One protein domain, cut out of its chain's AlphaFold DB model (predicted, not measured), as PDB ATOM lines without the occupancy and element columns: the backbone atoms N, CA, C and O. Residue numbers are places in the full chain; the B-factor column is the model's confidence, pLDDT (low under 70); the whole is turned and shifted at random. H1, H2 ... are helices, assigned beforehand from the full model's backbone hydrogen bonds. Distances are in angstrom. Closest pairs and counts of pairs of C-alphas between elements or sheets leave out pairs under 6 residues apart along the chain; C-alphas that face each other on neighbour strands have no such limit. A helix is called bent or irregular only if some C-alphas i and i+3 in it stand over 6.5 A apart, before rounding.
ATOM      1  N   ASP A 151     -51.816  -2.412 -31.561       82.50
ATOM      2  CA  ASP A 151     -50.441  -2.680 -31.998       82.50
ATOM      3  C   ASP A 151     -50.262  -4.114 -32.519       82.50
ATOM      4  O   ASP A 151     -49.491  -4.325 -33.453       82.50
ATOM      5  N   SER A 152     -51.039  -5.075 -32.006       88.75
ATOM      6  CA  SER A 152     -51.091  -6.445 -32.532       88.75
ATOM      7  C   SER A 152     -51.640  -6.498 -33.961       88.75
ATOM      8  O   SER A 152     -51.040  -7.140 -34.815       88.75
ATOM      9  N   GLU A 153     -52.722  -5.766 -34.250       88.50
ATOM     10  CA  GLU A 153     -53.317  -5.686 -35.595       88.50
ATOM     11  C   GLU A 153     -52.357  -5.021 -36.589       88.50
ATOM     12  O   GLU A 153     -52.254  -5.420 -37.747       88.50
ATOM     13  N   ARG A 154     -51.606  -4.011 -36.136       87.75
ATOM     14  CA  ARG A 154     -50.558  -3.383 -36.952       87.75
ATOM     15  C   ARG A 154     -49.425  -4.354 -37.259       87.75
ATOM     16  O   ARG A 154     -48.932  -4.345 -38.383       87.75
ATOM     17  N   GLN A 155     -49.002  -5.162 -36.286       86.50
ATOM     18  CA  GLN A 155     -47.966  -6.169 -36.503       86.50
ATOM     19  C   GLN A 155     -48.439  -7.237 -37.493       86.50
ATOM     20  O   GLN A 155     -47.725  -7.537 -38.446       86.50
ATOM     21  N   GLU A 156     -49.655  -7.749 -37.313       91.44
ATOM     22  CA  GLU A 156     -50.251  -8.740 -38.209       91.44
ATOM     23  C   GLU A 156     -50.365  -8.209 -39.643       91.44
ATOM     24  O   GLU A 156     -49.985  -8.898 -40.590       91.44
ATOM     25  N   LEU A 157     -50.779  -6.948 -39.811       89.50
ATOM     26  CA  LEU A 157     -50.794  -6.290 -41.115       89.50
ATOM     27  C   LEU A 157     -49.395  -6.246 -41.753       89.50
ATOM     28  O   LEU A 157     -49.253  -6.527 -42.940       89.50
ATOM     29  N   MET A 158     -48.358  -5.895 -40.989       88.25
ATOM     30  CA  MET A 158     -46.992  -5.827 -41.519       88.25
ATOM     31  C   MET A 158     -46.466  -7.209 -41.908       88.25
ATOM     32  O   MET A 158     -45.883  -7.355 -42.981       88.25
ATOM     33  N   GLU A 159     -46.707  -8.230 -41.084       89.12
ATOM     34  CA  GLU A 159     -46.353  -9.613 -41.407       89.12
ATOM     35  C   GLU A 159     -47.085 -10.109 -42.660       89.12
ATOM     36  O   GLU A 159     -46.477 -10.774 -43.501       89.12
ATOM     37  N   ALA A 160     -48.363  -9.753 -42.824       91.56
ATOM     38  CA  ALA A 160     -49.133 -10.074 -44.020       91.56
ATOM     39  C   ALA A 160     -48.541  -9.410 -45.274       91.56
ATOM     40  O   ALA A 160     -48.326 -10.097 -46.269       91.56
ATOM     41  N   ILE A 161     -48.188  -8.119 -45.216       86.25
ATOM     42  CA  ILE A 161     -47.569  -7.392 -46.340       86.25
ATOM     43  C   ILE A 161     -46.210  -7.998 -46.716       86.25
ATOM     44  O   ILE A 161     -45.914  -8.174 -47.899       86.25
ATOM     45  N   VAL A 162     -45.377  -8.323 -45.721       89.75
ATOM     46  CA  VAL A 162     -44.054  -8.933 -45.930       89.75
ATOM     47  C   VAL A 162     -44.183 -10.284 -46.637       89.75
ATOM     48  O   VAL A 162     -43.471 -10.521 -47.618       89.75
ATOM     49  N   LYS A 163     -45.134 -11.122 -46.203       89.94
ATOM     50  CA  LYS A 163     -45.429 -12.421 -46.825       89.94
ATOM     51  C   LYS A 163     -46.019 -12.266 -48.226       89.94
ATOM     52  O   LYS A 163     -45.538 -12.901 -49.155       89.94
ATOM     53  N   GLU A 164     -47.011 -11.396 -48.406       91.12
ATOM     54  CA  GLU A 164     -47.687 -11.188 -49.693       91.12
ATOM     55  C   GLU A 164     -46.727 -10.674 -50.773       91.12
ATOM     56  O   GLU A 164     -46.767 -11.113 -51.923       91.12
ATOM     57  N   LYS A 165     -45.823  -9.762 -50.407       89.12
ATOM     58  CA  LYS A 165     -44.807  -9.220 -51.318       89.12
ATOM     59  C   LYS A 165     -43.541 -10.076 -51.397       89.12
ATOM     60  O   LYS A 165     -42.603  -9.675 -52.082       89.12
ATOM     61  N   ASN A 166     -43.512 -11.241 -50.741       89.44
ATOM     62  CA  ASN A 166     -42.358 -12.139 -50.664       89.44
ATOM     63  C   ASN A 166     -41.057 -11.399 -50.300       89.44
ATOM     64  O   ASN A 166     -40.002 -11.667 -50.874       89.44
ATOM     65  N   LEU A 167     -41.131 -10.446 -49.363       88.31
ATOM     66  CA  LEU A 167     -39.988  -9.619 -48.945       88.31
ATOM     67  C   LEU A 167     -38.955 -10.401 -48.118       88.31
ATOM     68  O   LEU A 167     -37.810  -9.958 -47.970       88.31
ATOM     69  N   ASP A 168     -39.358 -11.564 -47.607       88.06
ATOM     70  CA  ASP A 168     -38.482 -12.539 -46.958       88.06
ATOM     71  C   ASP A 168     -37.630 -13.306 -47.978       88.06
ATOM     72  O   ASP A 168     -36.513 -13.743 -47.673       88.06
ATOM     73  N   ASP A 169     -38.133 -13.456 -49.209       92.88
ATOM     74  CA  ASP A 169     -37.412 -14.150 -50.261       92.88
ATOM     75  C   ASP A 169     -36.339 -13.239 -50.860       92.88
ATOM     76  O   ASP A 169     -36.555 -12.297 -51.621       92.88
ATOM     77  N   MET A 170     -35.103 -13.581 -50.536       89.38
ATOM     78  CA  MET A 170     -33.908 -12.905 -51.017       89.38
ATOM     79  C   MET A 170     -33.709 -13.015 -52.534       89.38
ATOM     80  O   MET A 170     -32.814 -12.346 -53.060       89.38
ATOM     81  N   SER A 171     -34.437 -13.888 -53.227       91.88
ATOM     82  CA  SER A 171     -34.306 -14.116 -54.665       91.88
ATOM     83  C   SER A 171     -35.254 -13.261 -55.510       91.88
ATOM     84  O   SER A 171     -34.888 -12.900 -56.628       91.88
ATOM     85  N   THR A 172     -36.408 -12.860 -54.966       93.00
ATOM     86  CA  THR A 172     -37.440 -12.071 -55.670       93.00
ATOM     87  C   THR A 172     -37.065 -10.596 -55.792       93.00
ATOM     88  O   THR A 172     -37.457  -9.912 -56.739       93.00
ATOM     89  N   ILE A 173     -36.271 -10.094 -54.845       93.00
ATOM     90  CA  ILE A 173     -35.878  -8.689 -54.795       93.00
ATOM     91  C   ILE A 173     -34.867  -8.385 -55.925       93.00
ATOM     92  O   ILE A 173     -33.817  -9.034 -56.011       93.00
ATOM     93  N   PRO A 174     -35.106  -7.363 -56.775       95.69
ATOM     94  CA  PRO A 174     -34.221  -6.991 -57.883       95.69
ATOM     95  C   PRO A 174     -32.983  -6.231 -57.383       95.69
ATOM     96  O   PRO A 174     -32.800  -5.032 -57.611       95.69
ATOM     97  N   TRP A 175     -32.096  -6.949 -56.699       95.81
ATOM     98  CA  TRP A 175     -30.934  -6.394 -56.007       95.81
ATOM     99  C   TRP A 175     -29.969  -5.621 -56.904       95.81
ATOM    100  O   TRP A 175     -29.293  -4.730 -56.404       95.81
ATOM    101  N   ASP A 176     -29.895  -5.934 -58.198       97.06
ATOM    102  CA  ASP A 176     -29.030  -5.209 -59.136       97.06
ATOM    103  C   ASP A 176     -29.500  -3.756 -59.316       97.06
ATOM    104  O   ASP A 176     -28.693  -2.825 -59.227       97.06
ATOM    105  N   LYS A 177     -30.820  -3.539 -59.446       97.69
ATOM    106  CA  LYS A 177     -31.421  -2.195 -59.519       97.69
ATOM    107  C   LYS A 177     -31.174  -1.415 -58.226       97.69
ATOM    108  O   LYS A 177     -30.762  -0.260 -58.275       97.69
ATOM    109  N   ILE A 178     -31.352  -2.075 -57.082       96.62
ATOM    110  CA  ILE A 178     -31.142  -1.474 -55.758       96.62
ATOM    111  C   ILE A 178     -29.669  -1.108 -55.556       96.62
ATOM    112  O   ILE A 178     -29.368   0.016 -55.170       96.62
ATOM    113  N   SER A 179     -28.738  -2.016 -55.864       97.69
ATOM    114  CA  SER A 179     -27.302  -1.749 -55.726       97.69
ATOM    115  C   SER A 179     -26.846  -0.564 -56.569       97.69
ATOM    116  O   SER A 179     -26.052   0.252 -56.103       97.69
ATOM    117  N   LYS A 180     -27.402  -0.430 -57.781       97.75
ATOM    118  CA  LYS A 180     -27.114   0.687 -58.679       97.75
ATOM    119  C   LYS A 180     -27.672   2.002 -58.135       97.75
ATOM    120  O   LYS A 180     -26.964   2.998 -58.164       97.75
ATOM    121  N   ALA A 181     -28.897   1.995 -57.611       97.69
ATOM    122  CA  ALA A 181     -29.525   3.181 -57.029       97.69
ATOM    123  C   ALA A 181     -28.823   3.658 -55.743       97.69
ATOM    124  O   ALA A 181     -28.655   4.854 -55.540       97.69
ATOM    125  N   VAL A 182     -28.386   2.727 -54.887       96.88
ATOM    126  CA  VAL A 182     -27.716   3.033 -53.608       96.88
ATOM    127  C   VAL A 182     -26.212   3.296 -53.791       96.88
ATOM    128  O   VAL A 182     -25.557   3.813 -52.889       96.88
ATOM    129  N   GLY A 183     -25.632   2.926 -54.938       97.12
ATOM    130  CA  GLY A 183     -24.192   3.049 -55.186       97.12
ATOM    131  C   GLY A 183     -23.348   2.136 -54.289       97.12
ATOM    132  O   GLY A 183     -22.233   2.484 -53.901       97.12
ATOM    133  N   ARG A 184     -23.878   0.969 -53.900       97.94
ATOM    134  CA  ARG A 184     -23.213   0.008 -53.000       97.94
ATOM    135  C   ARG A 184     -23.231  -1.395 -53.589       97.94
ATOM    136  O   ARG A 184     -24.099  -1.738 -54.380       97.94
ATOM    137  N   ALA A 185     -22.281  -2.234 -53.178       98.06
ATOM    138  CA  ALA A 185     -22.194  -3.608 -53.665       98.06
ATOM    139  C   ALA A 185     -23.451  -4.423 -53.308       98.06
ATOM    140  O   ALA A 185     -23.904  -4.409 -52.161       98.06
ATOM    141  N   LYS A 186     -23.948  -5.223 -54.262       97.38
ATOM    142  CA  LYS A 186     -25.133  -6.095 -54.122       97.38
ATOM    143  C   LYS A 186     -25.136  -6.904 -52.820       97.38
ATOM    144  O   LYS A 186     -26.155  -7.003 -52.145       97.38
ATOM    145  N   LYS A 187     -23.979  -7.467 -52.451       97.38
ATOM    146  CA  LYS A 187     -23.806  -8.265 -51.228       97.38
ATOM    147  C   LYS A 187     -24.002  -7.438 -49.952       97.38
ATOM    148  O   LYS A 187     -24.626  -7.935 -49.023       97.38
ATOM    149  N   ALA A 188     -23.524  -6.193 -49.923       97.19
ATOM    150  CA  ALA A 188     -23.693  -5.299 -48.778       97.19
ATOM    151  C   ALA A 188     -25.163  -4.886 -48.606       97.19
ATOM    152  O   ALA A 188     -25.682  -4.938 -47.498       97.19
ATOM    153  N   CYS A 189     -25.864  -4.572 -49.703       96.88
ATOM    154  CA  CYS A 189     -27.299  -4.272 -49.661       96.88
ATOM    155  C   CYS A 189     -28.120  -5.465 -49.143       96.88
ATOM    156  O   CYS A 189     -28.988  -5.294 -48.291       96.88
ATOM    157  N   LYS A 190     -27.805  -6.680 -49.614       96.25
ATOM    158  CA  LYS A 190     -28.420  -7.928 -49.142       96.25
ATOM    159  C   LYS A 190     -28.199  -8.166 -47.646       96.25
ATOM    160  O   LYS A 190     -29.128  -8.561 -46.947       96.25
ATOM    161  N   ASP A 191     -26.974  -7.965 -47.170       97.12
ATOM    162  CA  ASP A 191     -26.623  -8.172 -45.761       97.12
ATOM    163  C   ASP A 191     -27.306  -7.132 -44.858       97.12
ATOM    164  O   ASP A 191     -27.919  -7.501 -43.859       97.12
ATOM    165  N   GLN A 192     -27.322  -5.861 -45.275       97.12
ATOM    166  CA  GLN A 192     -28.028  -4.787 -44.572       97.12
ATOM    167  C   GLN A 192     -29.532  -5.062 -44.465       97.12
ATOM    168  O   GLN A 192     -30.127  -4.860 -43.405       97.12
ATOM    169  N   TRP A 193     -30.151  -5.556 -45.543       95.19
ATOM    170  CA  TRP A 193     -31.564  -5.927 -45.533       95.19
ATOM    171  C   TRP A 193     -31.857  -7.009 -44.493       95.19
ATOM    172  O   TRP A 193     -32.749  -6.839 -43.670       95.19
ATOM    173  N   ARG A 194     -31.067  -8.091 -44.481       95.12
ATOM    174  CA  ARG A 194     -31.251  -9.215 -43.549       95.12
ATOM    175  C   ARG A 194     -31.023  -8.844 -42.087       95.12
ATOM    176  O   ARG A 194     -31.707  -9.383 -41.226       95.12
ATOM    177  N   ARG A 195     -30.028  -8.000 -41.801       94.00
ATOM    178  CA  ARG A 195     -29.612  -7.693 -40.424       94.00
ATOM    179  C   ARG A 195     -30.440  -6.588 -39.788       94.00
ATOM    180  O   ARG A 195     -30.781  -6.700 -38.618       94.00
ATOM    181  N   GLU A 196     -30.771  -5.560 -40.561       92.31
ATOM    182  CA  GLU A 196     -31.322  -4.319 -40.015       92.31
ATOM    183  C   GLU A 196     -32.739  -4.050 -40.522       92.31
ATOM    184  O   GLU A 196     -33.651  -3.804 -39.734       92.31
ATOM    185  N   VAL A 197     -32.954  -4.121 -41.840       90.94
ATOM    186  CA  VAL A 197     -34.219  -3.660 -42.434       90.94
ATOM    187  C   VAL A 197     -35.348  -4.651 -42.188       90.94
ATOM    188  O   VAL A 197     -36.373  -4.269 -41.633       90.94
ATOM    189  N   LEU A 198     -35.165  -5.921 -42.547       89.25
ATOM    190  CA  LEU A 198     -36.201  -6.942 -42.414       89.25
ATOM    191  C   LEU A 198     -36.566  -7.190 -40.938       89.25
ATOM    192  O   LEU A 198     -37.747  -7.085 -40.602       89.25
ATOM    193  N   PRO A 199     -35.603  -7.395 -40.012       88.38
ATOM    194  CA  PRO A 199     -35.934  -7.496 -38.594       88.38
ATOM    195  C   PRO A 199     -36.547  -6.204 -38.047       88.38
ATOM    196  O   PRO A 199     -37.416  -6.272 -37.186       88.38
ATOM    197  N   GLY A 200     -36.134  -5.036 -38.548       86.25
ATOM    198  CA  GLY A 200     -36.699  -3.741 -38.171       86.25
ATOM    199  C   GLY A 200     -38.141  -3.537 -38.642       86.25
ATOM    200  O   GLY A 200     -38.924  -2.925 -37.921       86.25
ATOM    201  N   LEU A 201     -38.526  -4.076 -39.797       85.50
ATOM    202  CA  LEU A 201     -39.908  -4.046 -40.286       85.50
ATOM    203  C   LEU A 201     -40.810  -4.968 -39.461       85.50
ATOM    204  O   LEU A 201     -41.906  -4.567 -39.084       85.50
ATOM    205  N   ILE A 202     -40.313  -6.159 -39.117       85.12
ATOM    206  CA  ILE A 202     -41.069  -7.148 -38.337       85.12
ATOM    207  C   ILE A 202     -41.162  -6.735 -36.855       85.12
ATOM    208  O   ILE A 202     -42.215  -6.866 -36.240       85.12
ATOM    209  N   LYS A 203     -40.077  -6.214 -36.260       82.88
ATOM    210  CA  LYS A 203     -39.975  -5.950 -34.805       82.88
ATOM    211  C   LYS A 203     -40.055  -4.470 -34.409       82.88
ATOM    212  O   LYS A 203     -40.351  -4.140 -33.259       82.88
ATOM    213  N   GLY A 204     -39.689  -3.561 -35.310       64.69
ATOM    214  CA  GLY A 204     -39.268  -2.199 -34.964       64.69
ATOM    215  C   GLY A 204     -40.379  -1.156 -34.862       64.69
ATOM    216  O   GLY A 204     -40.160  -0.123 -34.224       64.69
ATOM    217  N   LEU A 205     -41.576  -1.400 -35.407       57.03
ATOM    218  CA  LEU A 205     -42.678  -0.429 -35.302       57.03
ATOM    219  C   LEU A 205     -43.239  -0.308 -33.870       57.03
ATOM    220  O   LEU A 205     -43.819   0.719 -33.525       57.03
ATOM    221  N   ILE A 206     -43.008  -1.313 -33.020       54.25
ATOM    222  CA  ILE A 206     -43.469  -1.341 -31.622       54.25
ATOM    223  C   ILE A 206     -42.512  -0.571 -30.691       54.25
ATOM    224  O   ILE A 206     -42.948   0.077 -29.743       54.25
ATOM    225  N   HIS A 207     -41.203  -0.563 -30.971       54.44
ATOM    226  CA  HIS A 207     -40.217   0.044 -30.065       54.44
ATOM    227  C   HIS A 207     -40.087   1.564 -30.233       54.44
ATOM    228  O   HIS A 207     -39.882   2.277 -29.251       54.44
ATOM    229  N   LYS A 208     -40.270   2.098 -31.448       54.12
ATOM    230  CA  LYS A 208     -40.118   3.543 -31.697       54.12
ATOM    231  C   LYS A 208     -41.259   4.402 -31.142       54.12
ATOM    232  O   LYS A 208     -41.042   5.584 -30.910       54.12
ATOM    233  N   ASN A 209     -42.433   3.827 -30.872       50.44
ATOM    234  CA  ASN A 209     -43.571   4.574 -30.321       50.44
ATOM    235  C   ASN A 209     -43.559   4.668 -28.783       50.44
ATOM    236  O   ASN A 209     -44.236   5.531 -28.224       50.44
ATOM    237  N   ASN A 210     -42.779   3.819 -28.103       48.12
ATOM    238  CA  ASN A 210     -42.745   3.757 -26.638       48.12
ATOM    239  C   ASN A 210     -41.539   4.495 -26.028       48.12
ATOM    240  O   ASN A 210     -41.653   5.031 -24.926       48.12
ATOM    241  N   THR A 211     -40.406   4.598 -26.733       45.91
ATOM    242  CA  THR A 211     -39.214   5.297 -26.215       45.91
ATOM    243  C   THR A 211     -39.427   6.808 -26.078       45.91
ATOM    244  O   THR A 211     -39.103   7.373 -25.038       45.91
ATOM    245  N   THR A 212     -40.068   7.466 -27.047       49.72
ATOM    246  CA  THR A 212     -40.303   8.922 -26.997       49.72
ATOM    247  C   THR A 212     -41.301   9.355 -25.924       49.72
ATOM    248  O   THR A 212     -41.356  10.535 -25.590       49.72
ATOM    249  N   ARG A 213     -42.094   8.433 -25.361       47.56
ATOM    250  CA  ARG A 213     -43.058   8.758 -24.299       47.56
ATOM    251  C   ARG A 213     -42.477   8.637 -22.893       47.56
ATOM    252  O   ARG A 213     -42.910   9.364 -22.007       47.56
ATOM    253  N   ASN A 214     -41.489   7.766 -22.701       49.94
ATOM    254  CA  ASN A 214     -40.917   7.504 -21.380       49.94
ATOM    255  C   ASN A 214     -39.708   8.396 -21.059       49.94
ATOM    256  O   ASN A 214     -39.414   8.612 -19.887       49.94
ATOM    257  N   GLU A 215     -39.039   8.968 -22.063       52.25
ATOM    258  CA  GLU A 215     -37.916   9.888 -21.827       52.25
ATOM    259  C   GLU A 215     -38.378  11.283 -21.357       52.25
ATOM    260  O   GLU A 215     -37.660  11.962 -20.629       52.25
ATOM    261  N   ALA A 216     -39.619  11.673 -21.669       54.69
ATOM    262  CA  ALA A 216     -40.221  12.915 -21.176       54.69
ATOM    263  C   ALA A 216     -40.709  12.833 -19.714       54.69
ATOM    264  O   ALA A 216     -40.946  13.867 -19.097       54.69
ATOM    265  N   ALA A 217     -40.861  11.629 -19.150       57.59
ATOM    266  CA  ALA A 217     -41.359  11.433 -17.783       57.59
ATOM    267  C   ALA A 217     -40.248  11.351 -16.719       57.59
ATOM    268  O   ALA A 217     -40.551  11.396 -15.534       57.59
ATOM    269  N   ASN A 218     -38.975  11.246 -17.124       55.00
ATOM    270  CA  ASN A 218     -37.827  11.136 -16.210       55.00
ATOM    271  C   ASN A 218     -37.031  12.446 -16.042       55.00
ATOM    272  O   ASN A 218     -35.968  12.439 -15.428       55.00
ATOM    273  N   PHE A 219     -37.530  13.560 -16.585       55.38
ATOM    274  CA  PHE A 219     -36.923  14.893 -16.454       55.38
ATOM    275  C   PHE A 219     -37.804  15.896 -15.684       55.38
ATOM    276  O   PHE A 219     -37.595  17.104 -15.795       55.38
ATOM    277  N   SER A 220     -38.787  15.423 -14.912       47.47
ATOM    278  CA  SER A 220     -39.561  16.250 -13.970       47.47
ATOM    279  C   SER A 220     -39.290  15.851 -12.530       47.47
ATOM    280  O   SER A 220     -39.178  14.632 -12.281       47.47
TER     281      SER A 220
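What this domain is: This is residues 151 to 220 of the 220 residues of a protein of Choanephora cucurbitarum (UniProt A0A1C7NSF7). What does the model look like at first sight? The backbone of the shape is one long bent helix, H3: the short helix H2 packs crosswise on it at residues 186 to 190, and H1 passes over its bend, meeting arm H3a at residues 201 and 202. Residues 207 to 220, of which 207 to 214 belong to H3, stick out from this loose body as a free tail. What are its parts and size? The printed part has 70 residues with three named helices, in the order H1, H2, H3, and no named strand; the class is all helix. It is loose and elongated, with a radius of gyration of the C-alphas of 16.1 A and spans of 51 by 28 by 16 A.

How they stand to each other: Is the longest helix straight? H3, residues 186 to 214, was assigned as one helix by its hydrogen bonds but is bent: C-alphas 202 and 205 are 7.5 A apart. Its arms H3a, residues 186 to 202, and H3b, residues 205 to 214, stand at a steep tilt of 62 degrees. H3a is itself irregular, with C-alphas 195 and 198 6.9 A apart, and has a kink of 35 degrees near residue 193. What touches these arms? H2, residues 175 to 182, touches H3a about perpendicular, at 89 degrees, the closest C-alphas being those of Ser 179 and Lys 186, 5.1 A apart. H1, residues 151 to 164, touches H3a with its residues 155 to 159 alone, the closest C-alphas being those of Glu 159 and Ile 202, 6.6 A apart; they run opposite ways at a shallow tilt of 34 degrees, only just short of steep. What stays less near? H1 and H3b are close but not clearly touching, the closest C-alphas being those of Asp 151 and Ile 206, 7.1 A apart. H2 is apart from H1 and from H3b. How do the backbones run? Every O i to N i+4 pair is within hydrogen-bond range in H1 and H2, against 11 of 13 in H3a and 1 of 6 in H3b, where 3 of 7 O i to N i+3 pairs are.

Where its parts are: Where do the arms lie? H3a runs 22.5 A from C-alpha 186 at (-25.133, -6.095, -54.122), and H3b runs 16.1 A to C-alpha 214 at (-40.917, 7.504, -21.380). Where are the other helices? H1 begins at C-alpha 151 at (-50.441, -2.680, -31.998) and is 19.8 A long; H2 is 10.2 A long.

The domain as a whole: How far does it reach? The two C-alphas farthest apart are those of Asp 176 and Ser 220, 51.1 A. Is it continuous? The printed part has no cut and no long link; the link from H2 to H3a is tight. Where is confidence low? Residues 204 to 220 are under 70, and the mean pLDDT of the printed part is 82.6.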